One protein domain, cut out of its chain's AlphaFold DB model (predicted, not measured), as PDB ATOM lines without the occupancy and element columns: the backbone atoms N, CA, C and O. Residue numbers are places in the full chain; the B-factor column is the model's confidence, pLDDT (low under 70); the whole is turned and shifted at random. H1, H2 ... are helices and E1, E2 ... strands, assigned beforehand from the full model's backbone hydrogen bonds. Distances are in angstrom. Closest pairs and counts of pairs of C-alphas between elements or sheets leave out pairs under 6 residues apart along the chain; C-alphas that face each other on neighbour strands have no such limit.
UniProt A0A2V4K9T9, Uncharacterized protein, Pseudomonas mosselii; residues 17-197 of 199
ATOM      1  N   TRP A  17     130.174  89.696 159.963       98.25
ATOM      2  CA  TRP A  17     129.712  90.448 161.131       98.25
ATOM      3  C   TRP A  17     128.823  91.623 160.729       98.25
ATOM      4  O   TRP A  17     128.727  91.968 159.552       98.25
ATOM      5  N   PHE A  18     128.135  92.216 161.705       98.50
ATOM      6  CA  PHE A  18     127.051  93.164 161.452       98.50
ATOM      7  C   PHE A  18     127.267  94.467 162.201       98.50
ATOM      8  O   PHE A  18     127.624  94.473 163.382       98.50
ATOM      9  N   ALA A  19     127.036  95.571 161.502       98.44
ATOM     10  CA  ALA A  19     127.329  96.907 161.983       98.44
ATOM     11  C   ALA A  19     126.144  97.841 161.760       98.44
ATOM     12  O   ALA A  19     125.479  97.759 160.732       98.44
ATOM     13  N   MET A  20     125.919  98.759 162.691       98.38
ATOM     14  CA  MET A  20     124.956  99.846 162.564       98.38
ATOM     15  C   MET A  20     125.688 101.187 162.517       98.38
ATOM     16  O   MET A  20     126.561 101.446 163.350       98.38
ATOM     17  N   ASP A  21     125.335 102.039 161.555       98.31
ATOM     18  CA  ASP A  21     125.854 103.406 161.473       98.31
ATOM     19  C   ASP A  21     125.079 104.390 162.365       98.31
ATOM     20  O   ASP A  21     124.068 104.048 162.987       98.31
ATOM     21  N   LYS A  22     125.522 105.652 162.391       97.50
ATOM     22  CA  LYS A  22     124.916 106.705 163.224       97.50
ATOM     23  C   LYS A  22     123.466 107.041 162.849       97.50
ATOM     24  O   LYS A  22     122.800 107.775 163.574       97.50
ATOM     25  N   LEU A  23     123.000 106.587 161.684       97.88
ATOM     26  CA  LEU A  23     121.650 106.806 161.165       97.88
ATOM     27  C   LEU A  23     120.751 105.579 161.370       97.88
ATOM     28  O   LEU A  23     119.612 105.580 160.907       97.88
ATOM     29  N   GLY A  24     121.244 104.544 162.059       97.75
ATOM     30  CA  GLY A  24     120.501 103.318 162.324       97.75
ATOM     31  C   GLY A  24     120.462 102.345 161.146       97.75
ATOM     32  O   GLY A  24     119.649 101.422 161.157       97.75
ATOM     33  N   ARG A  25     121.302 102.544 160.121       98.50
ATOM     34  CA  ARG A  25     121.352 101.693 158.926       98.50
ATOM     35  C   ARG A  25     122.314 100.540 159.149       98.50
ATOM     36  O   ARG A  25     123.396 100.737 159.703       98.50
ATOM     37  N   ILE A  26     121.934  99.353 158.691       98.69
ATOM     38  CA  ILE A  26     122.707  98.135 158.944       98.69
ATOM     39  C   ILE A  26     123.591  97.764 157.747       98.69
ATOM     40  O   ILE A  26     123.177  97.834 156.587       98.69
ATOM     41  N   ALA A  27     124.813  97.333 158.046       98.75
ATOM     42  CA  ALA A  27     125.746  96.734 157.109       98.75
ATOM     43  C   ALA A  27     126.080  95.295 157.507       98.75
ATOM     44  O   ALA A  27     126.216  94.971 158.689       98.75
ATOM     45  N   VAL A  28     126.274  94.459 156.492       98.69
ATOM     46  CA  VAL A  28     126.963  93.177 156.588       98.69
ATOM     47  C   VAL A  28     128.418  93.360 156.156       98.69
ATOM     48  O   VAL A  28     128.709  93.978 155.130       98.69
ATOM     49  N   MET A  29     129.333  92.839 156.964       98.56
ATOM     50  CA  MET A  29     130.774  93.017 156.834       98.56
ATOM     51  C   MET A  29     131.421  91.644 156.640       98.56
ATOM     52  O   MET A  29     131.526  90.859 157.585       98.56
ATOM     53  N   VAL A  30     131.857  91.337 155.419       98.12
ATOM     54  CA  VAL A  30     132.533  90.073 155.094       98.12
ATOM     55  C   VAL A  30     134.033  90.284 155.221       98.12
ATOM     56  O   VAL A  30     134.621  91.087 154.496       98.12
ATOM     57  N   ASN A  31     134.673  89.602 156.168       96.38
ATOM     58  CA  ASN A  31     136.076  89.866 156.478       96.38
ATOM     59  C   ASN A  31     137.066  89.324 155.436       96.38
ATOM     60  O   ASN A  31     138.243  89.631 155.565       96.38
ATOM     61  N   ASN A  32     136.638  88.485 154.486       94.62
ATOM     62  CA  ASN A  32     137.493  87.829 153.487       94.62
ATOM     63  C   ASN A  32     138.881  87.444 154.033       94.62
ATOM     64  O   ASN A  32     139.914  87.832 153.493       94.62
ATOM     65  N   CYS A  33     138.905  86.723 155.159       93.00
ATOM     66  CA  CYS A  33     140.104  86.328 155.915       93.00
ATOM     67  C   CYS A  33     140.850  87.455 156.654       93.00
ATOM     68  O   CYS A  33     141.295  87.242 157.784       93.00
ATOM     69  N   TYR A  34     141.010  88.633 156.050       94.75
ATOM     70  CA  TYR A  34     141.962  89.657 156.506       94.75
ATOM     71  C   TYR A  34     141.339  90.867 157.204       94.75
ATOM     72  O   TYR A  34     142.044  91.616 157.879       94.75
ATOM     73  N   GLY A  35     140.033  91.055 157.072       95.81
ATOM     74  CA  GLY A  35     139.301  92.137 157.706       95.81
ATOM     75  C   GLY A  35     139.282  92.001 159.223       95.81
ATOM     76  O   GLY A  35     139.006  90.930 159.772       95.81
ATOM     77  N   VAL A  36     139.586  93.103 159.904       95.25
ATOM     78  CA  VAL A  36     139.537  93.181 161.366       95.25
ATOM     79  C   VAL A  36     138.086  93.149 161.841       95.25
ATOM     80  O   VAL A  36     137.232  93.870 161.331       95.25
ATOM     81  N   ILE A  37     137.827  92.350 162.872       96.75
ATOM     82  CA  ILE A  37     136.541  92.299 163.569       96.75
ATOM     83  C   ILE A  37     136.659  93.157 164.840       96.75
ATOM     84  O   ILE A  37     137.667  93.036 165.542       96.75
ATOM     85  N   PRO A  38     135.674  94.021 165.159       97.12
ATOM     86  CA  PRO A  38     135.735  94.887 166.334       97.12
ATOM     87  C   PRO A  38     135.965  94.117 167.638       97.12
ATOM     88  O   PRO A  38     135.289  93.127 167.923       97.12
ATOM     89  N   GLU A  39     136.864  94.618 168.488       96.50
ATOM     90  CA  GLU A  39     137.199  93.967 169.765       96.50
ATOM     91  C   GLU A  39     135.987  93.756 170.675       96.50
ATOM     92  O   GLU A  39     135.911  92.751 171.379       96.50
ATOM     93  N   VAL A  40     135.038  94.697 170.678       96.50
ATOM     94  CA  VAL A  40     133.833  94.593 171.511       96.50
ATOM     95  C   VAL A  40     132.982  93.379 171.124       96.50
ATOM     96  O   VAL A  40     132.393  92.744 171.994       96.50
ATOM     97  N   LEU A  41     132.979  93.016 169.838       96.81
ATOM     98  CA  LEU A  41     132.291  91.838 169.326       96.81
ATOM     99  C   LEU A  41     133.062  90.563 169.666       96.81
ATOM    100  O   LEU A  41     132.468  89.595 170.121       96.81
ATOM    101  N   LEU A  42     134.392  90.575 169.536       96.56
ATOM    102  CA  LEU A  42     135.245  89.430 169.888       96.56
ATOM    103  C   LEU A  42     135.179  89.047 171.377       96.56
ATOM    104  O   LEU A  42     135.446  87.897 171.728       96.56
ATOM    105  N   ARG A  43     134.832  89.999 172.250       95.81
ATOM    106  CA  ARG A  43     134.616  89.778 173.690       95.81
ATOM    107  C   ARG A  43     133.226  89.232 174.022       95.81
ATOM    108  O   ARG A  43     132.984  88.888 175.177       95.81
ATOM    109  N   LEU A  44     132.310  89.166 173.053       94.62
ATOM    110  CA  LEU A  44     130.982  88.602 173.264       94.62
ATOM    111  C   LEU A  44     131.092  87.091 173.505       94.62
ATOM    112  O   LEU A  44     131.686  86.349 172.718       94.62
ATOM    113  N   GLU A  45     130.503  86.620 174.602       92.50
ATOM    114  CA  GLU A  45     130.462  85.192 174.896       92.50
ATOM    115  C   GLU A  45     129.692  84.451 173.798       92.50
ATOM    116  O   GLU A  45     128.568  84.809 173.450       92.50
ATOM    117  N   GLY A  46     130.317  83.415 173.231       92.94
ATOM    118  CA  GLY A  46     129.711  82.650 172.144       92.94
ATOM    119  C   GLY A  46     129.539  83.442 170.843       92.94
ATOM    120  O   GLY A  46     128.651  83.100 170.070       92.94
ATOM    121  N   VAL A  47     130.374  84.464 170.595       95.31
ATOM    122  CA  VAL A  47     130.300  85.347 169.412       95.31
ATOM    123  C   VAL A  47     130.083  84.603 168.092       95.31
ATOM    124  O   VAL A  47     129.250  85.027 167.305       95.31
ATOM    125  N   GLU A  48     130.773  83.483 167.867       94.56
ATOM    126  CA  GLU A  48     130.638  82.677 166.645       94.56
ATOM    127  C   GLU A  48     129.189  82.215 166.441       94.56
ATOM    128  O   GLU A  48     128.579  82.561 165.440       94.56
ATOM    129  N   GLY A  49     128.582  81.600 167.462       95.69
ATOM    130  CA  GLY A  49     127.182  81.178 167.395       95.69
ATOM    131  C   GLY A  49     126.204  82.347 167.260       95.69
ATOM    132  O   GLY A  49     125.188  82.217 166.594       95.69
ATOM    133  N   VAL A  50     126.512  83.515 167.840       95.94
ATOM    134  CA  VAL A  50     125.684  84.718 167.644       95.94
ATOM    135  C   VAL A  50     125.724  85.181 166.186       95.94
ATOM    136  O   VAL A  50     124.679  85.499 165.623       95.94
ATOM    137  N   LEU A  51     126.909  85.226 165.573       97.06
ATOM    138  CA  LEU A  51     127.073  85.626 164.174       97.06
ATOM    139  C   LEU A  51     126.484  84.600 163.205       97.06
ATOM    140  O   LEU A  51     125.887  85.001 162.204       97.06
ATOM    141  N   ASP A  52     126.586  83.312 163.531       96.75
ATOM    142  CA  ASP A  52     125.957  82.230 162.778       96.75
ATOM    143  C   ASP A  52     124.432  82.382 162.807       96.75
ATOM    144  O   ASP A  52     123.816  82.459 161.750       96.75
ATOM    145  N   SER A  53     123.819  82.574 163.983       97.56
ATOM    146  CA  SER A  53     122.365  82.769 164.088       97.56
ATOM    147  C   SER A  53     121.865  84.008 163.340       97.56
ATOM    148  O   SER A  53     120.794  83.971 162.732       97.56
ATOM    149  N   ILE A  54     122.621  85.116 163.347       97.81
ATOM    150  CA  ILE A  54     122.261  86.298 162.544       97.81
ATOM    151  C   ILE A  54     122.381  85.989 161.051       97.81
ATOM    152  O   ILE A  54     121.502  86.371 160.278       97.81
ATOM    153  N   SER A  55     123.450  85.304 160.640       97.50
ATOM    154  CA  SER A  55     123.667  84.931 159.242       97.50
ATOM    155  C   SER A  55     122.557  84.010 158.745       97.50
ATOM    156  O   SER A  55     121.935  84.320 157.734       97.50
ATOM    157  N   GLU A  56     122.231  82.950 159.483       97.62
ATOM    158  CA  GLU A  56     121.122  82.043 159.171       97.62
ATOM    159  C   GLU A  56     119.788  82.797 159.079       97.62
ATOM    160  O   GLU A  56     119.024  82.598 158.138       97.62
ATOM    161  N   PHE A  57     119.504  83.717 160.009       97.88
ATOM    162  CA  PHE A  57     118.300  84.549 159.943       97.88
ATOM    163  C   PHE A  57     118.273  85.423 158.686       97.88
ATOM    164  O   PHE A  57     117.271  85.460 157.968       97.88
ATOM    165  N   ILE A  58     119.382  86.099 158.381       97.06
ATOM    166  CA  ILE A  58     119.500  86.920 157.180       97.06
ATOM    167  C   ILE A  58     119.300  86.059 155.944       97.06
ATOM    168  O   ILE A  58     118.534  86.458 155.081       97.06
ATOM    169  N   TRP A  59     119.892  84.875 155.844       96.81
ATOM    170  CA  TRP A  59     119.724  83.996 154.685       96.81
ATOM    171  C   TRP A  59     118.381  83.246 154.652       96.81
ATOM    172  O   TRP A  59     118.082  82.588 153.661       96.81
ATOM    173  N   GLN A  60     117.519  83.447 155.656       96.19
ATOM    174  CA  GLN A  60     116.247  82.737 155.851       96.19
ATOM    175  C   GLN A  60     116.411  81.219 156.033       96.19
ATOM    176  O   GLN A  60     115.540  80.431 155.670       96.19
ATOM    177  N   GLU A  61     117.539  80.821 156.612       95.75
ATOM    178  CA  GLU A  61     117.927  79.440 156.922       95.75
ATOM    179  C   GLU A  61     117.774  79.118 158.418       95.75
ATOM    180  O   GLU A  61     117.954  77.975 158.839       95.75
ATOM    181  N   SER A  62     117.425  80.121 159.226       96.12
ATOM    182  CA  SER A  62     117.280  79.995 160.673       96.12
ATOM    183  C   SER A  62     116.161  79.020 161.055       96.12
ATOM    184  O   SER A  62     115.026  79.118 160.585       96.12
ATOM    185  N   GLN A  63     116.473  78.113 161.985       94.31
ATOM    186  CA  GLN A  63     115.491  77.209 162.596       94.31
ATOM    187  C   GLN A  63     114.773  77.834 163.802       94.31
ATOM    188  O   GLN A  63     113.678  77.398 164.153       94.31
ATOM    189  N   GLU A  64     115.385  78.831 164.449       95.88
ATOM    190  CA  GLU A  64     114.865  79.474 165.668       95.88
ATOM    191  C   GLU A  64     113.895  80.621 165.346       95.88
ATOM    192  O   GLU A  64     112.827  80.740 165.944       95.88
ATOM    193  N   TYR A  65     114.249  81.444 164.364       95.75
ATOM    194  CA  TYR A  65     113.454  82.556 163.852       95.75
ATOM    195  C   TYR A  65     112.857  82.191 162.493       95.75
ATOM    196  O   TYR A  65     113.603  81.948 161.547       95.75
ATOM    197  N   SER A  66     111.526  82.171 162.401       93.88
ATOM    198  CA  SER A  66     110.770  81.837 161.181       93.88
ATOM    199  C   SER A  66     109.938  83.000 160.630       93.88
ATOM    200  O   SER A  66     109.404  82.911 159.524       93.88
ATOM    201  N   GLU A  67     109.833  84.092 161.387       94.94
ATOM    202  CA  GLU A  67     109.181  85.327 160.963       94.94
ATOM    203  C   GLU A  67     110.233  86.293 160.422       94.94
ATOM    204  O   GLU A  67     111.126  86.737 161.145       94.94
ATOM    205  N   TYR A  68     110.120  86.614 159.135       95.44
ATOM    206  CA  TYR A  68     111.056  87.484 158.434       95.44
ATOM    207  C   TYR A  68     110.390  88.814 158.070       95.44
ATOM    208  O   TYR A  68     109.201  88.826 157.732       95.44
ATOM    209  N   PRO A  69     111.141  89.930 158.071       95.31
ATOM    210  CA  PRO A  69     110.648  91.190 157.543       95.31
ATOM    211  C   PRO A  69     110.189  91.032 156.086       95.31
ATOM    212  O   PRO A  69     110.792  90.259 155.331       95.31
ATOM    213  N   PRO A  70     109.161  91.783 155.654       96.25
ATOM    214  CA  PRO A  70     108.776  91.830 154.252       96.25
ATOM    215  C   PRO A  70     109.955  92.218 153.352       96.25
ATOM    216  O   PRO A  70     110.780  93.059 153.715       96.25
ATOM    217  N   ALA A  71     110.011  91.628 152.157       96.88
ATOM    218  CA  ALA A  71     111.001  91.997 151.153       96.88
ATOM    219  C   ALA A  71     110.816  93.467 150.750       96.88
ATOM    220  O   ALA A  71     109.753  93.839 150.254       96.88
ATOM    221  N   LYS A  72     111.861  94.280 150.938       97.44
ATOM    222  CA  LYS A  72     111.839  95.720 150.631       97.44
ATOM    223  C   LYS A  72     111.718  96.001 149.136       97.44
ATOM    224  O   LYS A  72     111.067  96.953 148.738       97.44
ATOM    225  N   GLN A  73     112.335  95.160 148.302       96.75
ATOM    226  CA  GLN A  73     112.422  95.362 146.850       96.75
ATOM    227  C   GLN A  73     112.995  96.740 146.467       96.75
ATOM    228  O   GLN A  73     112.665  97.301 145.423       96.75
ATOM    229  N   GLY A  74     113.877  97.284 147.309       96.31
ATOM    230  CA  GLY A  74     114.397  98.644 147.179       96.31
ATOM    231  C   GLY A  74     115.428  98.815 146.063       96.31
ATOM    232  O   GLY A  74     115.883  99.928 145.814       96.31
ATOM    233  N   GLY A  75     115.831  97.735 145.389       97.88
ATOM    234  CA  GLY A  75     116.947  97.778 144.453       97.88
ATOM    235  C   GLY A  75     118.308  97.814 145.152       97.88
ATOM    236  O   GLY A  75     118.418  97.832 146.380       97.88
ATOM    237  N   PHE A  76     119.371  97.835 144.353       98.56
ATOM    238  CA  PHE A  76     120.733  98.045 144.835       98.56
ATOM    239  C   PHE A  76     121.556  98.820 143.810       98.56
ATOM    240  O   PHE A  76     121.266  98.810 142.612       98.56
ATOM    241  N   ALA A  77     122.630  99.442 144.283       98.56
ATOM    242  CA  ALA A  77     123.722  99.922 143.454       98.56
ATOM    243  C   ALA A  77     125.011  99.191 143.837       98.56
ATOM    244  O   ALA A  77     125.289  98.982 145.016       98.56
ATOM    245  N   VAL A  78     125.819  98.839 142.836       98.75
ATOM    246  CA  VAL A  78     127.233  98.517 143.063       98.75
ATOM    247  C   VAL A  78     127.959  99.838 143.282       98.75
ATOM    248  O   VAL A  78     127.760 100.770 142.502       98.75
ATOM    249  N   ASP A  79     128.788  99.949 144.310       98.44
ATOM    250  CA  ASP A  79     129.623 101.128 144.544       98.44
ATOM    251  C   ASP A  79     131.057 100.857 144.079       98.44
ATOM    252  O   ASP A  79     131.399 101.231 142.949       98.44
ATOM    253  N   LEU A  80     131.822 100.119 144.881       98.50
ATOM    254  CA  LEU A  80     133.158  99.601 144.574       98.50
ATOM    255  C   LEU A  80     133.103  98.086 144.371       98.50
ATOM    256  O   LEU A  80     132.151  97.464 144.814       98.50
ATOM    257  N   TYR A  81     134.084  97.456 143.730       98.25
ATOM    258  CA  TYR A  81     134.113  95.989 143.608       98.25
ATOM    259  C   TYR A  81     135.541  95.452 143.548       98.25
ATOM    260  O   TYR A  81     136.438  96.129 143.066       98.25
ATOM    261  N   SER A  82     135.750  94.230 144.037       97.25
ATOM    262  CA  SER A  82     137.070  93.589 144.034       97.25
ATOM    263  C   SER A  82     137.591  93.399 142.604       97.25
ATOM    264  O   SER A  82     136.956  92.716 141.791       97.25
ATOM    265  N   ALA A  83     138.763  93.971 142.319       96.31
ATOM    266  CA  ALA A  83     139.497  93.755 141.074       96.31
ATOM    267  C   ALA A  83     139.869  92.280 140.886       96.31
ATOM    268  O   ALA A  83     139.844  91.762 139.767       96.31
ATOM    269  N   TRP A  84     140.173  91.591 141.989       94.38
ATOM    270  CA  TRP A  84     140.531  90.178 141.986       94.38
ATOM    271  C   TRP A  84     139.349  89.273 141.619       94.38
ATOM    272  O   TRP A  84     139.482  88.375 140.787       94.38
ATOM    273  N   ARG A  85     138.168  89.520 142.201       94.19
ATOM    274  CA  ARG A  85     136.945  88.739 141.939       94.19
ATOM    275  C   ARG A  85     136.342  89.039 140.566       94.19
ATOM    276  O   ARG A  85     135.712  88.163 139.972       94.19
ATOM    277  N   TRP A  86     136.536  90.253 140.051       96.25
ATOM    278  CA  TRP A  86     135.943  90.725 138.796       96.25
ATOM    279  C   TRP A  86     136.995  91.257 137.807       96.25
ATOM    280  O   TRP A  86     136.898  92.402 137.353       96.25
ATOM    281  N   PRO A  87     137.982  90.433 137.408       95.69
ATOM    282  CA  PRO A  87     139.127  90.904 136.642       95.69
ATOM    283  C   PRO A  87     138.699  91.445 135.275       95.69
ATOM    284  O   PRO A  87     138.055  90.755 134.477       95.69
ATOM    285  N   GLY A  88     139.055  92.704 135.006       94.50
ATOM    286  CA  GLY A  88     138.777  93.390 133.740       94.50
ATOM    287  C   GLY A  88     137.291  93.618 133.442       94.50
ATOM    288  O   GLY A  88     136.933  93.901 132.296       94.50
ATOM    289  N   LYS A  89     136.403  93.462 134.431       97.50
ATOM    290  CA  LYS A  89     134.968  93.704 134.255       97.50
ATOM    291  C   LYS A  89     134.652  95.180 134.432       97.50
ATOM    292  O   LYS A  89     135.212  95.852 135.284       97.50
ATOM    293  N   SER A  90     133.706  95.672 133.638       97.56
ATOM    294  CA  SER A  90     133.117  96.985 133.875       97.56
ATOM    295  C   SER A  90     132.081  96.905 134.993       97.56
ATOM    296  O   SER A  90     131.414  95.884 135.165       97.56
ATOM    297  N   LYS A  91     131.851  98.027 135.679       98.00
ATOM    298  CA  LYS A  91     130.792  98.152 136.690       98.00
ATOM    299  C   LYS A  91     129.416  97.709 136.174       98.00
ATOM    300  O   LYS A  91     128.697  97.014 136.880       98.00
ATOM    301  N   ALA A  92     129.073  98.043 134.925       98.31
ATOM    302  CA  ALA A  92     127.824  97.602 134.300       98.31
ATOM    303  C   ALA A  92     127.744  96.070 134.170       98.31
ATOM    304  O   ALA A  92     126.709  95.486 134.474       98.31
ATOM    305  N   SER A  93     128.845  95.411 133.792       98.31
ATOM    306  CA  SER A  93     128.901  93.945 133.735       98.31
ATOM    307  C   SER A  93     128.748  93.305 135.114       98.31
ATOM    308  O   SER A  93     128.144  92.240 135.201       98.31
ATOM    309  N   VAL A  94     129.298  93.918 136.168       98.62
ATOM    310  CA  VAL A  94     129.147  93.433 137.550       98.62
ATOM    311  C   VAL A  94     127.693  93.567 138.005       98.62
ATOM    312  O   VAL A  94     127.131  92.613 138.534       98.62
ATOM    313  N   VAL A  95     127.050  94.708 137.730       98.69
ATOM    314  CA  VAL A  95     125.621  94.920 138.025       98.69
ATOM    315  C   VAL A  95     124.754  93.869 137.330       98.69
ATOM    316  O   VAL A  95     123.956  93.221 138.000       98.69
ATOM    317  N   SER A  96     124.935  93.648 136.024       98.50
ATOM    318  CA  SER A  96     124.152  92.641 135.293       98.50
ATOM    319  C   SER A  96     124.383  91.224 135.820       98.50
ATOM    320  O   SER A  96     123.434  90.455 135.931       98.50
ATOM    321  N   ALA A  97     125.618  90.873 136.192       98.50
ATOM    322  CA  ALA A  97     125.908  89.565 136.778       98.50
ATOM    323  C   ALA A  97     125.193  89.364 138.126       98.50
ATOM    324  O   ALA A  97     124.637  88.298 138.365       98.50
ATOM    325  N   LEU A  98     125.169  90.391 138.979       98.62
ATOM    326  CA  LEU A  98     124.459  90.358 140.260       98.62
ATOM    327  C   LEU A  98     122.936  90.308 140.097       98.62
ATOM    328  O   LEU A  98     122.267  89.653 140.887       98.62
ATOM    329  N   GLN A  99     122.385  90.987 139.088       98.44
ATOM    330  CA  GLN A  99     120.958  90.903 138.762       98.44
ATOM    331  C   GLN A  99     120.576  89.491 138.311       98.44
ATOM    332  O   GLN A  99     119.624  88.929 138.842       98.44
ATOM    333  N   ASN A 100     121.360  88.892 137.413       98.31
ATOM    334  CA  ASN A 100     121.124  87.518 136.972       98.31
ATOM    335  C   ASN A 100     121.236  86.524 138.142       98.31
ATOM    336  O   ASN A 100     120.370  85.674 138.306       98.31
ATOM    337  N   ASP A 101     122.258  86.658 138.996       98.12
ATOM    338  CA  ASP A 101     122.421  85.808 140.186       98.12
ATOM    339  C   ASP A 101     121.240  85.967 141.163       98.12
ATOM    340  O   ASP A 101     120.778  84.978 141.731       98.12
ATOM    341  N   LEU A 102     120.695  87.181 141.314       97.81
ATOM    342  CA  LEU A 102     119.485  87.432 142.103       97.81
ATOM    343  C   LEU A 102     118.251  86.746 141.512       97.81
ATOM    344  O   LEU A 102     117.472  86.165 142.262       97.81
ATOM    345  N   GLU A 103     118.069  86.790 140.195       97.19
ATOM    346  CA  GLU A 103     116.956  86.117 139.515       97.19
ATOM    347  C   GLU A 103     117.063  84.588 139.612       97.19
ATOM    348  O   GLU A 103     116.062  83.908 139.838       97.19
ATOM    349  N   GLU A 104     118.275  84.043 139.492       97.31
ATOM    350  CA  GLU A 104     118.525  82.600 139.504       97.31
ATOM    351  C   GLU A 104     118.488  81.998 140.913       97.31
ATOM    352  O   GLU A 104     117.963  80.900 141.113       97.31
ATOM    353  N   ARG A 105     119.064  82.691 141.902       95.69
ATOM    354  CA  ARG A 105     119.295  82.148 143.254       95.69
ATOM    355  C   ARG A 105     118.417  82.770 144.324       95.69
ATOM    356  O   ARG A 105     118.388  82.254 145.444       95.69
ATOM    357  N   LEU A 106     117.703  83.848 143.998       93.62
ATOM    358  CA  LEU A 106     116.771  84.540 144.882       93.62
ATOM    359  C   LEU A 106     117.422  84.845 146.236       93.62
ATOM    360  O   LEU A 106     118.343  85.656 146.332       93.62
ATOM    361  N   ASN A 107     116.977  84.152 147.285       93.19
ATOM    362  CA  ASN A 107     117.422  84.383 148.647       93.19
ATOM    363  C   ASN A 107     118.926  84.197 148.853       93.19
ATOM    364  O   ASN A 107     119.492  84.911 149.678       93.19
ATOM    365  N   TYR A 108     119.553  83.303 148.086       94.81
ATOM    366  CA  TYR A 108     120.964  82.929 148.219       94.81
ATOM    367  C   TYR A 108     121.911  83.779 147.363       94.81
ATOM    368  O   TYR A 108     123.104  83.480 147.281       94.81
ATOM    369  N   SER A 109     121.388  84.810 146.698       97.50
ATOM    370  CA  SER A 109     122.212  85.794 146.007       97.50
ATOM    371  C   SER A 109     122.761  86.825 146.987       97.50
ATOM    372  O   SER A 109     122.037  87.341 147.834       97.50
ATOM    373  N   GLU A 110     124.021  87.218 146.834       97.62
ATOM    374  CA  GLU A 110     124.596  88.330 147.603       97.62
ATOM    375  C   GLU A 110     123.856  89.654 147.346       97.62
ATOM    376  O   GLU A 110     123.660  90.455 148.263       97.62
ATOM    377  N   ALA A 111     123.343  89.850 146.128       98.38
ATOM    378  CA  ALA A 111     122.543  91.020 145.779       98.38
ATOM    379  C   ALA A 111     121.223  91.092 146.566       98.38
ATOM    380  O   ALA A 111     120.699  92.184 146.784       98.38
ATOM    381  N   ASN A 112     120.713  89.957 147.060       98.50
ATOM    382  CA  ASN A 112     119.514  89.892 147.894       98.50
ATOM    383  C   ASN A 112     119.677  90.670 149.209       98.50
ATOM    384  O   ASN A 112     118.708  91.253 149.705       98.50
ATOM    385  N   LEU A 113     120.900  90.703 149.756       98.62
ATOM    386  CA  LEU A 113     121.225  91.415 150.994       98.62
ATOM    387  C   LEU A 113     120.928  92.911 150.854       98.62
ATOM    388  O   LEU A 113     120.309  93.501 151.736       98.62
ATOM    389  N   ALA A 114     121.280  93.507 149.716       98.69
ATOM    390  CA  ALA A 114     120.963  94.901 149.437       98.69
ATOM    391  C   ALA A 114     119.526  95.073 148.915       98.69
ATOM    392  O   ALA A 114     118.781  95.893 149.445       98.69
ATOM    393  N   PHE A 115     119.111  94.273 147.927       98.62
ATOM    394  CA  PHE A 115     117.847  94.457 147.205       98.62
ATOM    395  C   PHE A 115     116.606  94.243 148.085       98.62
ATOM    396  O   PHE A 115     115.711  95.087 148.118       98.62
ATOM    397  N   ASN A 116     116.522  93.104 148.780       98.31
ATOM    398  CA  ASN A 116     115.328  92.733 149.547       98.31
ATOM    399  C   ASN A 116     115.485  92.980 151.045       98.31
ATOM    400  O   ASN A 116     114.482  93.226 151.713       98.31
ATOM    401  N   LYS A 117     116.710  92.900 151.579       98.31
ATOM    402  CA  LYS A 117     116.954  93.053 153.025       98.31
ATOM    403  C   LYS A 117     117.375  94.464 153.409       98.31
ATOM    404  O   LYS A 117     117.201  94.833 154.561       98.31
ATOM    405  N   GLY A 118     117.850  95.266 152.460       98.56
ATOM    406  CA  GLY A 118     118.214  96.657 152.702       98.56
ATOM    407  C   GLY A 118     119.541  96.851 153.435       98.56
ATOM    408  O   GLY A 118     119.742  97.864 154.100       98.56
ATOM    409  N   LEU A 119     120.441  95.872 153.359       98.81
ATOM    410  CA  LEU A 119     121.743  95.906 154.013       98.81
ATOM    411  C   LEU A 119     122.790  96.519 153.082       98.81
ATOM    412  O   LEU A 119     122.874  96.167 151.904       98.81
ATOM    413  N   PHE A 120     123.643  97.385 153.621       98.88
ATOM    414  CA  PHE A 120     124.921  97.663 152.967       98.88
ATOM    415  C   PHE A 120     125.791  96.410 152.996       98.88
ATOM    416  O   PHE A 120     125.814  95.712 154.006       98.88
ATOM    417  N   VAL A 121     126.544  96.151 151.929       98.88
ATOM    418  CA  VAL A 121     127.496  95.032 151.886       98.88
ATOM    419  C   VAL A 121     128.901  95.589 151.781       98.88
ATOM    420  O   VAL A 121     129.204  96.308 150.830       98.88
ATOM    421  N   TYR A 122     129.752  95.245 152.743       98.81
ATOM    422  CA  TYR A 122     131.174  95.557 152.715       98.81
ATOM    423  C   TYR A 122     131.998  94.283 152.641       98.81
ATOM    424  O   TYR A 122     131.743  93.320 153.367       98.81
ATOM    425  N   HIS A 123     133.032  94.313 151.813       98.50
ATOM    426  CA  HIS A 123     134.027  93.253 151.699       98.50
ATOM    427  C   HIS A 123     135.375  93.789 152.135       98.50
ATOM    428  O   HIS A 123     135.737  94.911 151.785       98.50
ATOM    429  N   ALA A 124     136.121  92.998 152.894       97.75
ATOM    430  CA  ALA A 124     137.517  93.308 153.134       97.75
ATOM    431  C   ALA A 124     138.346  93.040 151.870       97.75
ATOM    432  O   ALA A 124     138.125  92.040 151.182       97.75
ATOM    433  N   VAL A 125     139.324  93.906 151.606       97.06
ATOM    434  CA  VAL A 125     140.365  93.688 150.597       97.06
ATOM    435  C   VAL A 125     141.155  92.436 150.969       97.06
ATOM    436  O   VAL A 125     141.657  92.326 152.094       97.06
ATOM    437  N   GLU A 126     141.289  91.507 150.028       93.06
ATOM    438  CA  GLU A 126     141.954  90.218 150.248       93.06
ATOM    439  C   GLU A 126     143.191  90.006 149.357       93.06
ATOM    440  O   GLU A 126     143.704  90.933 148.738       93.06
ATOM    441  N   GLY A 127     143.735  88.787 149.355       88.25
ATOM    442  CA  GLY A 127     144.876  88.406 148.520       88.25
ATOM    443  C   GLY A 127     146.013  87.724 149.280       88.25
ATOM    444  O   GLY A 127     145.944  87.442 150.477       88.25
ATOM    445  N   SER A 128     147.081  87.419 148.550       86.12
ATOM    446  CA  SER A 128     148.340  86.864 149.059       86.12
ATOM    447  C   SER A 128     149.417  87.933 149.261       86.12
ATOM    448  O   SER A 128     150.379  87.722 150.004       86.12
ATOM    449  N   ARG A 129     149.275  89.081 148.587       87.50
ATOM    450  CA  ARG A 129     150.189  90.228 148.640       87.50
ATOM    451  C   ARG A 129     149.438  91.537 148.398       87.50
ATOM    452  O   ARG A 129     148.386  91.551 147.770       87.50
ATOM    453  N   ALA A 130     150.014  92.644 148.858       86.31
ATOM    454  CA  ALA A 130     149.440  93.971 148.648       86.31
ATOM    455  C   ALA A 130     149.255  94.288 147.150       86.31
ATOM    456  O   ALA A 130     150.155  94.028 146.348       86.31
ATOM    457  N   GLY A 131     148.102  94.869 146.807       87.31
ATOM    458  CA  GLY A 131     147.744  95.282 145.446       87.31
ATOM    459  C   GLY A 131     147.248  94.161 144.531       87.31
ATOM    460  O   GLY A 131     146.961  94.426 143.369       87.31
ATOM    461  N   GLU A 132     147.163  92.922 145.021       91.56
ATOM    462  CA  GLU A 132     146.569  91.810 144.270       91.56
ATOM    463  C   GLU A 132     145.046  91.945 144.165       91.56
ATOM    464  O   GLU A 132     144.485  91.776 143.085       91.56
ATOM    465  N   ASP A 133     144.407  92.325 145.270       95.44
ATOM    466  CA  ASP A 133     143.052  92.858 145.280       95.44
ATOM    467  C   ASP A 133     143.071  94.344 145.635       95.44
ATOM    468  O   ASP A 133     143.948  94.833 146.356       95.44
ATOM    469  N   TYR A 134     142.082  95.053 145.110       95.94
ATOM    470  CA  TYR A 134     141.799  96.449 145.399       95.94
ATOM    471  C   TYR A 134     140.369  96.770 144.932       95.94
ATOM    472  O   TYR A 134     139.852  96.125 144.012       95.94
ATOM    473  N   PRO A 135     139.701  97.758 145.549       97.38
ATOM    474  CA  PRO A 135     138.372  98.162 145.123       97.38
ATOM    475  C   PRO A 135     138.420  98.995 143.836       97.38
ATOM    476  O   PRO A 135     138.793 100.169 143.846       97.38
ATOM    477  N   GLU A 136     137.979  98.410 142.727       97.88
ATOM    478  CA  GLU A 136     137.789  99.109 141.459       97.88
ATOM    479  C   GLU A 136     136.811 100.280 141.615       97.88
ATOM    480  O   GLU A 136     135.719 100.149 142.178       97.88
ATOM    481  N   GLY A 137     137.206 101.436 141.076       95.44
ATOM    482  CA  GLY A 137     136.465 102.696 141.185       95.44
ATOM    483  C   GLY A 137     136.843 103.571 142.384       95.44
ATOM    484  O   GLY A 137     136.369 104.705 142.459       95.44
ATOM    485  N   TYR A 138     137.707 103.101 143.291       96.81
ATOM    486  CA  TYR A 138     138.220 103.916 144.391       96.81
ATOM    487  C   TYR A 138     139.512 104.632 143.981       96.81
ATOM    488  O   TYR A 138     140.455 104.012 143.505       96.81
ATOM    489  N   GLY A 139     139.557 105.955 144.158       93.69
ATOM    490  CA  GLY A 139     140.725 106.767 143.792       93.69
ATOM    491  C   GLY A 139     141.794 106.891 144.882       93.69
ATOM    492  O   GLY A 139     142.819 107.524 144.640       93.69
ATOM    493  N   GLY A 140     141.534 106.367 146.083       93.31
ATOM    494  CA  GLY A 140     142.462 106.404 147.214       93.31
ATOM    495  C   GLY A 140     143.213 105.088 147.411       93.31
ATOM    496  O   GLY A 140     142.921 104.082 146.767       93.31
ATOM    497  N   ASP A 141     144.153 105.092 148.351       92.50
ATOM    498  CA  ASP A 141     144.895 103.892 148.728       92.50
ATOM    499  C   ASP A 141     144.059 102.976 149.629       92.50
ATOM    500  O   ASP A 141     143.277 103.437 150.465       92.50
ATOM    501  N   THR A 142     144.278 101.670 149.500       95.38
ATOM    502  CA  THR A 142     143.719 100.652 150.397       95.38
ATOM    503  C   THR A 142     144.794  99.669 150.824       95.38
ATOM    504  O   THR A 142     145.784  99.449 150.121       95.38
ATOM    505  N   ALA A 143     144.609  99.084 151.999       95.00
ATOM    506  CA  ALA A 143     145.423  97.997 152.511       95.00
ATOM    507  C   ALA A 143     144.601  96.710 152.625       95.00
ATOM    508  O   ALA A 143     143.379  96.733 152.761       95.00
ATOM    509  N   MET A 144     145.294  95.571 152.622       94.50
ATOM    510  CA  MET A 144     144.683  94.272 152.899       94.50
ATOM    511  C   MET A 144     143.949  94.307 154.248       94.50
ATOM    512  O   MET A 144     144.506  94.758 155.252       94.50
ATOM    513  N   GLY A 145     142.705  93.836 154.252       95.62
ATOM    514  CA  GLY A 145     141.794  93.885 155.390       95.62
ATOM    515  C   GLY A 145     140.923  95.143 155.467       95.62
ATOM    516  O   GLY A 145     139.930  95.129 156.192       95.62
ATOM    517  N   ASP A 146     141.237  96.237 154.765       97.56
ATOM    518  CA  ASP A 146     140.333  97.395 154.706       97.56
ATOM    519  C   ASP A 146     138.998  96.981 154.080       97.56
ATOM    520  O   ASP A 146     138.970  96.223 153.116       97.56
ATOM    521  N   TYR A 147     137.887  97.477 154.612       98.56
ATOM    522  CA  TYR A 147     136.554  97.150 154.117       98.56
ATOM    523  C   TYR A 147     136.111  98.174 153.081       98.56
ATOM    524  O   TYR A 147     136.018  99.356 153.401       98.56
ATOM    525  N   PHE A 148     135.766  97.746 151.873       98.62
ATOM    526  CA  PHE A 148     135.150  98.603 150.863       98.62
ATOM    527  C   PHE A 148     133.657  98.303 150.720       98.62
ATOM    528  O   PHE A 148     133.222  97.155 150.830       98.62
ATOM    529  N   ARG A 149     132.864  99.343 150.464       98.69
ATOM    530  CA  ARG A 149     131.420  99.262 150.250       98.69
ATOM    531  C   ARG A 149     131.151  98.684 148.865       98.69
ATOM    532  O   ARG A 149     131.331  99.367 147.859       98.69
ATOM    533  N   PHE A 150     130.730  97.427 148.818       98.75
ATOM    534  CA  PHE A 150     130.383  96.743 147.579       98.75
ATOM    535  C   PHE A 150     128.980  97.123 147.111       98.75
ATOM    536  O   PHE A 150     128.814  97.643 146.006       98.75
ATOM    537  N   LEU A 151     127.973  96.905 147.963       98.81
ATOM    538  CA  LEU A 151     126.570  97.149 147.628       98.81
ATOM    539  C   LEU A 151     125.955  98.216 148.526       98.81
ATOM    540  O   LEU A 151     126.133  98.216 149.746       98.81
ATOM    541  N   VAL A 152     125.189  99.100 147.892       98.81
ATOM    542  CA  VAL A 152     124.364 100.122 148.531       98.81
ATOM    543  C   VAL A 152     122.899  99.756 148.298       98.81
ATOM    544  O   VAL A 152     122.495  99.632 147.137       98.81
ATOM    545  N   PRO A 153     122.097  99.570 149.355       98.69
ATOM    546  CA  PRO A 153     120.679  99.280 149.210       98.69
ATOM    547  C   PRO A 153     119.903 100.551 148.838       98.69
ATOM    548  O   PRO A 153     120.281 101.654 149.240       98.69
ATOM    549  N   GLY A 154     118.811 100.411 148.080       98.12
ATOM    550  CA  GLY A 154     117.916 101.543 147.795       98.12
ATOM    551  C   GLY A 154     116.911 101.838 148.917       98.12
ATOM    552  O   GLY A 154     116.483 102.979 149.070       98.12
ATOM    553  N   GLU A 155     116.606 100.842 149.751       98.19
ATOM    554  CA  GLU A 155     115.864 100.991 151.008       98.19
ATOM    555  C   GLU A 155     116.650 100.360 152.154       98.19
ATOM    556  O   GLU A 155     117.239  99.302 151.979       98.19
ATOM    557  N   TYR A 156     116.660 100.977 153.334       98.38
ATOM    558  CA  TYR A 156     117.579 100.588 154.406       98.38
ATOM    559  C   TYR A 156     116.935  99.647 155.424       98.38
ATOM    560  O   TYR A 156     115.823  99.893 155.891       98.38
ATOM    561  N   ALA A 157     117.669  98.607 155.815       98.31
ATOM    562  CA  ALA A 157     117.386  97.854 157.025       98.31
ATOM    563  C   ALA A 157     117.768  98.664 158.263       98.31
ATOM    564  O   ALA A 157     118.772  99.384 158.281       98.31
ATOM    565  N   THR A 158     116.976  98.473 159.308       97.44
ATOM    566  CA  THR A 158     117.176  99.026 160.646       97.44
ATOM    567  C   THR A 158     117.115  97.905 161.679       97.44
ATOM    568  O   THR A 158     116.898  96.742 161.345       97.44
ATOM    569  N   LEU A 159     117.274  98.237 162.958       95.94
ATOM    570  CA  LEU A 159     117.155  97.259 164.044       95.94
ATOM    571  C   LEU A 159     115.800  96.548 164.094       95.94
ATOM    572  O   LEU A 159     115.741  95.411 164.558       95.94
ATOM    573  N   GLU A 160     114.729  97.182 163.615       96.00
ATOM    574  CA  GLU A 160     113.398  96.568 163.623       96.00
ATOM    575  C   GLU A 160     113.241  95.439 162.605       96.00
ATOM    576  O   GLU A 160     112.331  94.625 162.728       96.00
ATOM    577  N   ASP A 161     114.182  95.314 161.670       97.69
ATOM    578  CA  ASP A 161     114.269  94.165 160.772       97.69
ATOM    579  C   ASP A 161     114.922  92.937 161.438       97.69
ATOM    580  O   ASP A 161     114.987  91.867 160.834       97.69
ATOM    581  N   PHE A 162     115.408  93.068 162.677       97.44
ATOM    582  CA  PHE A 162     116.079  92.001 163.416       97.44
ATOM    583  C   PHE A 162     115.284  91.594 164.667       97.44
ATOM    584  O   PHE A 162     114.891  92.458 165.466       97.44
ATOM    585  N   PRO A 163     115.117  90.282 164.920       96.69
ATOM    586  CA  PRO A 163     114.614  89.768 166.185       96.69
ATOM    587  C   PRO A 163     115.432  90.292 167.363       96.69
ATOM    588  O   PRO A 163     116.661  90.338 167.306       96.69
ATOM    589  N   VAL A 164     114.762  90.642 168.464       95.25
ATOM    590  CA  VAL A 164     115.401  91.254 169.645       95.25
ATOM    591  C   VAL A 164     116.587  90.426 170.162       95.25
ATOM    592  O   VAL A 164     117.629  90.994 170.482       95.25
ATOM    593  N   GLY A 165     116.471  89.092 170.175       93.94
ATOM    594  CA  GLY A 165     117.537  88.184 170.621       93.94
ATOM    595  C   GLY A 165     118.815  88.240 169.774       93.94
ATOM    596  O   GLY A 165     119.911  88.031 170.299       93.94
ATOM    597  N   LEU A 166     118.691  88.594 168.492       96.25
ATOM    598  CA  LEU A 166     119.805  88.706 167.550       96.25
ATOM    599  C   LEU A 166     120.498  90.073 167.605       96.25
ATOM    600  O   LEU A 166     121.682  90.176 167.283       96.25
ATOM    601  N   ARG A 167     119.807  91.120 168.081       96.62
ATOM    602  CA  ARG A 167     120.329  92.501 168.083       96.62
ATOM    603  C   ARG A 167     121.640  92.655 168.865       96.62
ATOM    604  O   ARG A 167     122.451  93.511 168.533       96.62
ATOM    605  N   ARG A 168     121.893  91.790 169.855       95.06
ATOM    606  CA  ARG A 168     123.122  91.787 170.675       95.06
ATOM    607  C   ARG A 168     124.415  91.523 169.894       95.06
ATOM    608  O   ARG A 168     125.489  91.775 170.426       95.06
ATOM    609  N   GLY A 169     124.323  90.961 168.686       96.62
ATOM    610  CA  GLY A 169     125.481  90.701 167.825       96.62
ATOM    611  C   GLY A 169     125.822  91.849 166.875       96.62
ATOM    612  O   GLY A 169     126.770  91.724 166.105       96.62
ATOM    613  N   LEU A 170     125.070  92.955 166.912       97.94
ATOM    614  CA  LEU A 170     125.359  94.141 166.114       97.94
ATOM    615  C   LEU A 170     126.269  95.084 166.898       97.94
ATOM    616  O   LEU A 170     125.975  95.449 168.040       97.94
ATOM    617  N   VAL A 171     127.349  95.525 166.260       97.88
ATOM    618  CA  VAL A 171     128.147  96.647 166.762       97.88
ATOM    619  C   VAL A 171     127.591  97.971 166.255       97.88
ATOM    620  O   VAL A 171     127.005  98.032 165.176       97.88
ATOM    621  N   VAL A 172     127.791  99.043 167.014       97.25
ATOM    622  CA  VAL A 172     127.227 100.363 166.705       97.25
ATOM    623  C   VAL A 172     128.338 101.392 166.552       97.25
ATOM    624  O   VAL A 172     129.321 101.373 167.296       97.25
ATOM    625  N   SER A 173     128.180 102.292 165.581       96.75
ATOM    626  CA  SER A 173     129.015 103.478 165.440       96.75
ATOM    627  C   SER A 173     128.207 104.757 165.585       96.75
ATOM    628  O   SER A 173     127.256 104.981 164.844       96.75
ATOM    629  N   ASP A 174     128.672 105.655 166.450       95.19
ATOM    630  CA  ASP A 174     128.078 106.988 166.622       95.19
ATOM    631  C   ASP A 174     128.631 108.025 165.625       95.19
ATOM    632  O   ASP A 174     128.193 109.176 165.594       95.19
ATOM    633  N   SER A 175     129.626 107.646 164.813       95.75
ATOM    634  CA  SER A 175     130.374 108.581 163.953       95.75
ATOM    635  C   SER A 175     130.276 108.273 162.464       95.75
ATOM    636  O   SER A 175     130.266 109.199 161.646       95.75
ATOM    637  N   LEU A 176     130.192 106.992 162.100       97.62
ATOM    638  CA  LEU A 176     130.184 106.573 160.706       97.62
ATOM    639  C   LEU A 176     128.819 106.798 160.056       97.62
ATOM    640  O   LEU A 176     127.778 106.706 160.700       97.62
ATOM    641  N   ASP A 177     128.849 107.093 158.759       98.12
ATOM    642  CA  ASP A 177     127.681 107.169 157.885       98.12
ATOM    643  C   ASP A 177     127.937 106.263 156.686       98.12
ATOM    644  O   ASP A 177     128.805 106.557 155.854       98.12
ATOM    645  N   PHE A 178     127.192 105.167 156.580       98.38
ATOM    646  CA  PHE A 178     127.419 104.187 155.524       98.38
ATOM    647  C   PHE A 178     127.051 104.683 154.141       98.38
ATOM    648  O   PHE A 178     127.407 104.002 153.191       98.38
ATOM    649  N   SER A 179     126.402 105.841 153.987       96.94
ATOM    650  CA  SER A 179     126.173 106.465 152.676       96.94
ATOM    651  C   SER A 179     127.360 107.303 152.196       96.94
ATOM    652  O   SER A 179     127.569 107.450 150.992       96.94
ATOM    653  N   LEU A 180     128.236 107.728 153.108       97.00
ATOM    654  CA  LEU A 180     129.442 108.504 152.798       97.00
ATOM    655  C   LEU A 180     130.732 107.675 152.890       97.00
ATOM    656  O   LEU A 180     131.731 108.014 152.259       97.00
ATOM    657  N   LEU A 181     130.716 106.581 153.651       96.69
ATOM    658  CA  LEU A 181     131.876 105.728 153.884       96.69
ATOM    659  C   LEU A 181     132.043 104.688 152.768       96.69
ATOM    660  O   LEU A 181     131.463 103.613 152.820       96.69
ATOM    661  N   GLN A 182     132.845 104.995 151.751       97.56
ATOM    662  CA  GLN A 182     133.165 104.008 150.711       97.56
ATOM    663  C   GLN A 182     134.193 102.973 151.176       97.56
ATOM    664  O   GLN A 182     134.110 101.816 150.779       97.56
ATOM    665  N   VAL A 183     135.152 103.383 152.009       98.00
ATOM    666  CA  VAL A 183     136.207 102.517 152.544       98.00
ATOM    667  C   VAL A 183     136.367 102.776 154.038       98.00
ATOM    668  O   VAL A 183     136.506 103.922 154.465       98.00
ATOM    669  N   LEU A 184     136.375 101.704 154.822       97.62
ATOM    670  CA  LEU A 184     136.689 101.674 156.241       97.62
ATOM    671  C   LEU A 184     138.063 101.028 156.432       97.62
ATOM    672  O   LEU A 184     138.253  99.843 156.164       97.62
ATOM    673  N   GLN A 185     139.007 101.806 156.948       96.50
ATOM    674  CA  GLN A 185     140.343 101.307 157.253       96.50
ATOM    675  C   GLN A 185     140.307 100.306 158.412       96.50
ATOM    676  O   GLN A 185     139.630 100.535 159.414       96.50
ATOM    677  N   SER A 186     141.104  99.241 158.323       91.88
ATOM    678  CA  SER A 186     141.200  98.182 159.338       91.88
ATOM    679  C   SER A 186     141.665  98.685 160.705       91.88
ATOM    680  O   SER A 186     141.151  98.263 161.739       91.88
ATOM    681  N   ARG A 187     142.645  99.599 160.735       90.25
ATOM    682  CA  ARG A 187     143.257 100.079 161.989       90.25
ATOM    683  C   ARG A 187     142.244 100.714 162.960       90.25
ATOM    684  O   ARG A 187     142.284 100.361 164.137       90.25
ATOM    685  N   PRO A 188     141.356 101.628 162.527       92.44
ATOM    686  CA  PRO A 188     140.380 102.251 163.420       92.44
ATOM    687  C   PRO A 188     139.068 101.464 163.602       92.44
ATOM    688  O   PRO A 188     138.167 101.992 164.248       92.44
ATOM    689  N   VAL A 189     138.918 100.229 163.095       95.12
ATOM    690  CA  VAL A 189     137.645  99.470 163.189       95.12
ATOM    691  C   VAL A 189     137.100  99.429 164.623       95.12
ATOM    692  O   VAL A 189     135.974  99.862 164.860       95.12
ATOM    693  N   SER A 190     137.908  99.004 165.599       95.06
ATOM    694  CA  SER A 190     137.488  98.946 167.013       95.06
ATOM    695  C   SER A 190     137.243 100.323 167.642       95.06
ATOM    696  O   SER A 190     136.555 100.417 168.654       95.06
ATOM    697  N   GLN A 191     137.795 101.399 167.069       95.25
ATOM    698  CA  GLN A 191     137.540 102.766 167.537       95.25
ATOM    699  C   GLN A 191     136.174 103.257 167.055       95.25
ATOM    700  O   GLN A 191     135.430 103.867 167.820       95.25
ATOM    701  N   HIS A 192     135.826 102.964 165.800       96.38
ATOM    702  CA  HIS A 192     134.530 103.322 165.234       96.38
ATOM    703  C   HIS A 192     133.384 102.472 165.781       96.38
ATOM    704  O   HIS A 192     132.273 102.986 165.905       96.38
ATOM    705  N   PHE A 193     133.659 101.211 166.114       97.00
ATOM    706  CA  PHE A 193     132.699 100.236 166.628       97.00
ATOM    707  C   PHE A 193     133.101  99.786 168.034       97.00
ATOM    708  O   PHE A 193     133.614  98.685 168.242       97.00
ATOM    709  N   SER A 194     132.901 100.674 169.006       94.50
ATOM    710  CA  SER A 194     133.349 100.474 170.392       94.50
ATOM    711  C   SER A 194     132.268  99.904 171.317       94.50
ATOM    712  O   SER A 194     132.553  99.564 172.468       94.50
ATOM    713  N   SER A 195     131.034  99.764 170.831       95.81
ATOM    714  CA  SER A 195     129.896  99.262 171.595       95.81
ATOM    715  C   SER A 195     129.097  98.226 170.801       95.81
ATOM    716  O   SER A 195     128.993  98.286 169.575       95.81
ATOM    717  N   LEU A 196     128.536  97.255 171.523       95.06
ATOM    718  CA  LEU A 196     127.445  96.421 171.024       95.06
ATOM    719  C   LEU A 196     126.129  97.164 171.230       95.06
ATOM    720  O   LEU A 196     125.997  97.944 172.182       95.06
ATOM    721  N   TYR A 197     125.145  96.880 170.386       93.62
ATOM    722  CA  TYR A 197     123.794  97.355 170.622       93.62
ATOM    723  C   TYR A 197     123.270  96.806 171.955       93.62
ATOM    724  O   TYR A 197     123.348  95.606 172.236       93.62
TER     725      TYR A 197
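AT A GLANCE: This is residues 17 to 197 of the 199 residues of an uncharacterized protein of Pseudomonas mosselii (UniProt A0A2V4K9T9). With little regular structure, long loops surround a strongly twisted mixed sheet, E3 E5 E4 E2 E1 E6, with H3 and H4 on one face. The 181 printed residues include five named helices and six strands, ordered E1 E2 H1 H2 E3 H3 H4 E4 E5 E6 H5, class mixed. It is compact, radius of gyration of the C-alphas 15.6 A, spanning 42 by 37 by 28 A.

HOW THE PARTS SIT: In the hairpin of E1, residues 17 to 20, and E2, 26 to 30, N 27 and O 19 are 2.8 A apart. H3, 91 to 108, touches H4, 110 to 115, with residues 98 to 106 alone, closest C-alphas Leu 98 and Ala 111, 5.9 A. In H3 12 of 14 O i to N i+4 pairs are within hydrogen-bond range, in H4 1 of 2.

IN THESE COORDINATES: C-alpha 17 is at (129.712, 90.448, 161.131) and C-alpha 108 at (120.964, 82.929, 148.219); H3 is 21.5 A long.

THE WHOLE: The printed part has no cut, the E4 to E5 link is long, and no printed residue is under pLDDT 70.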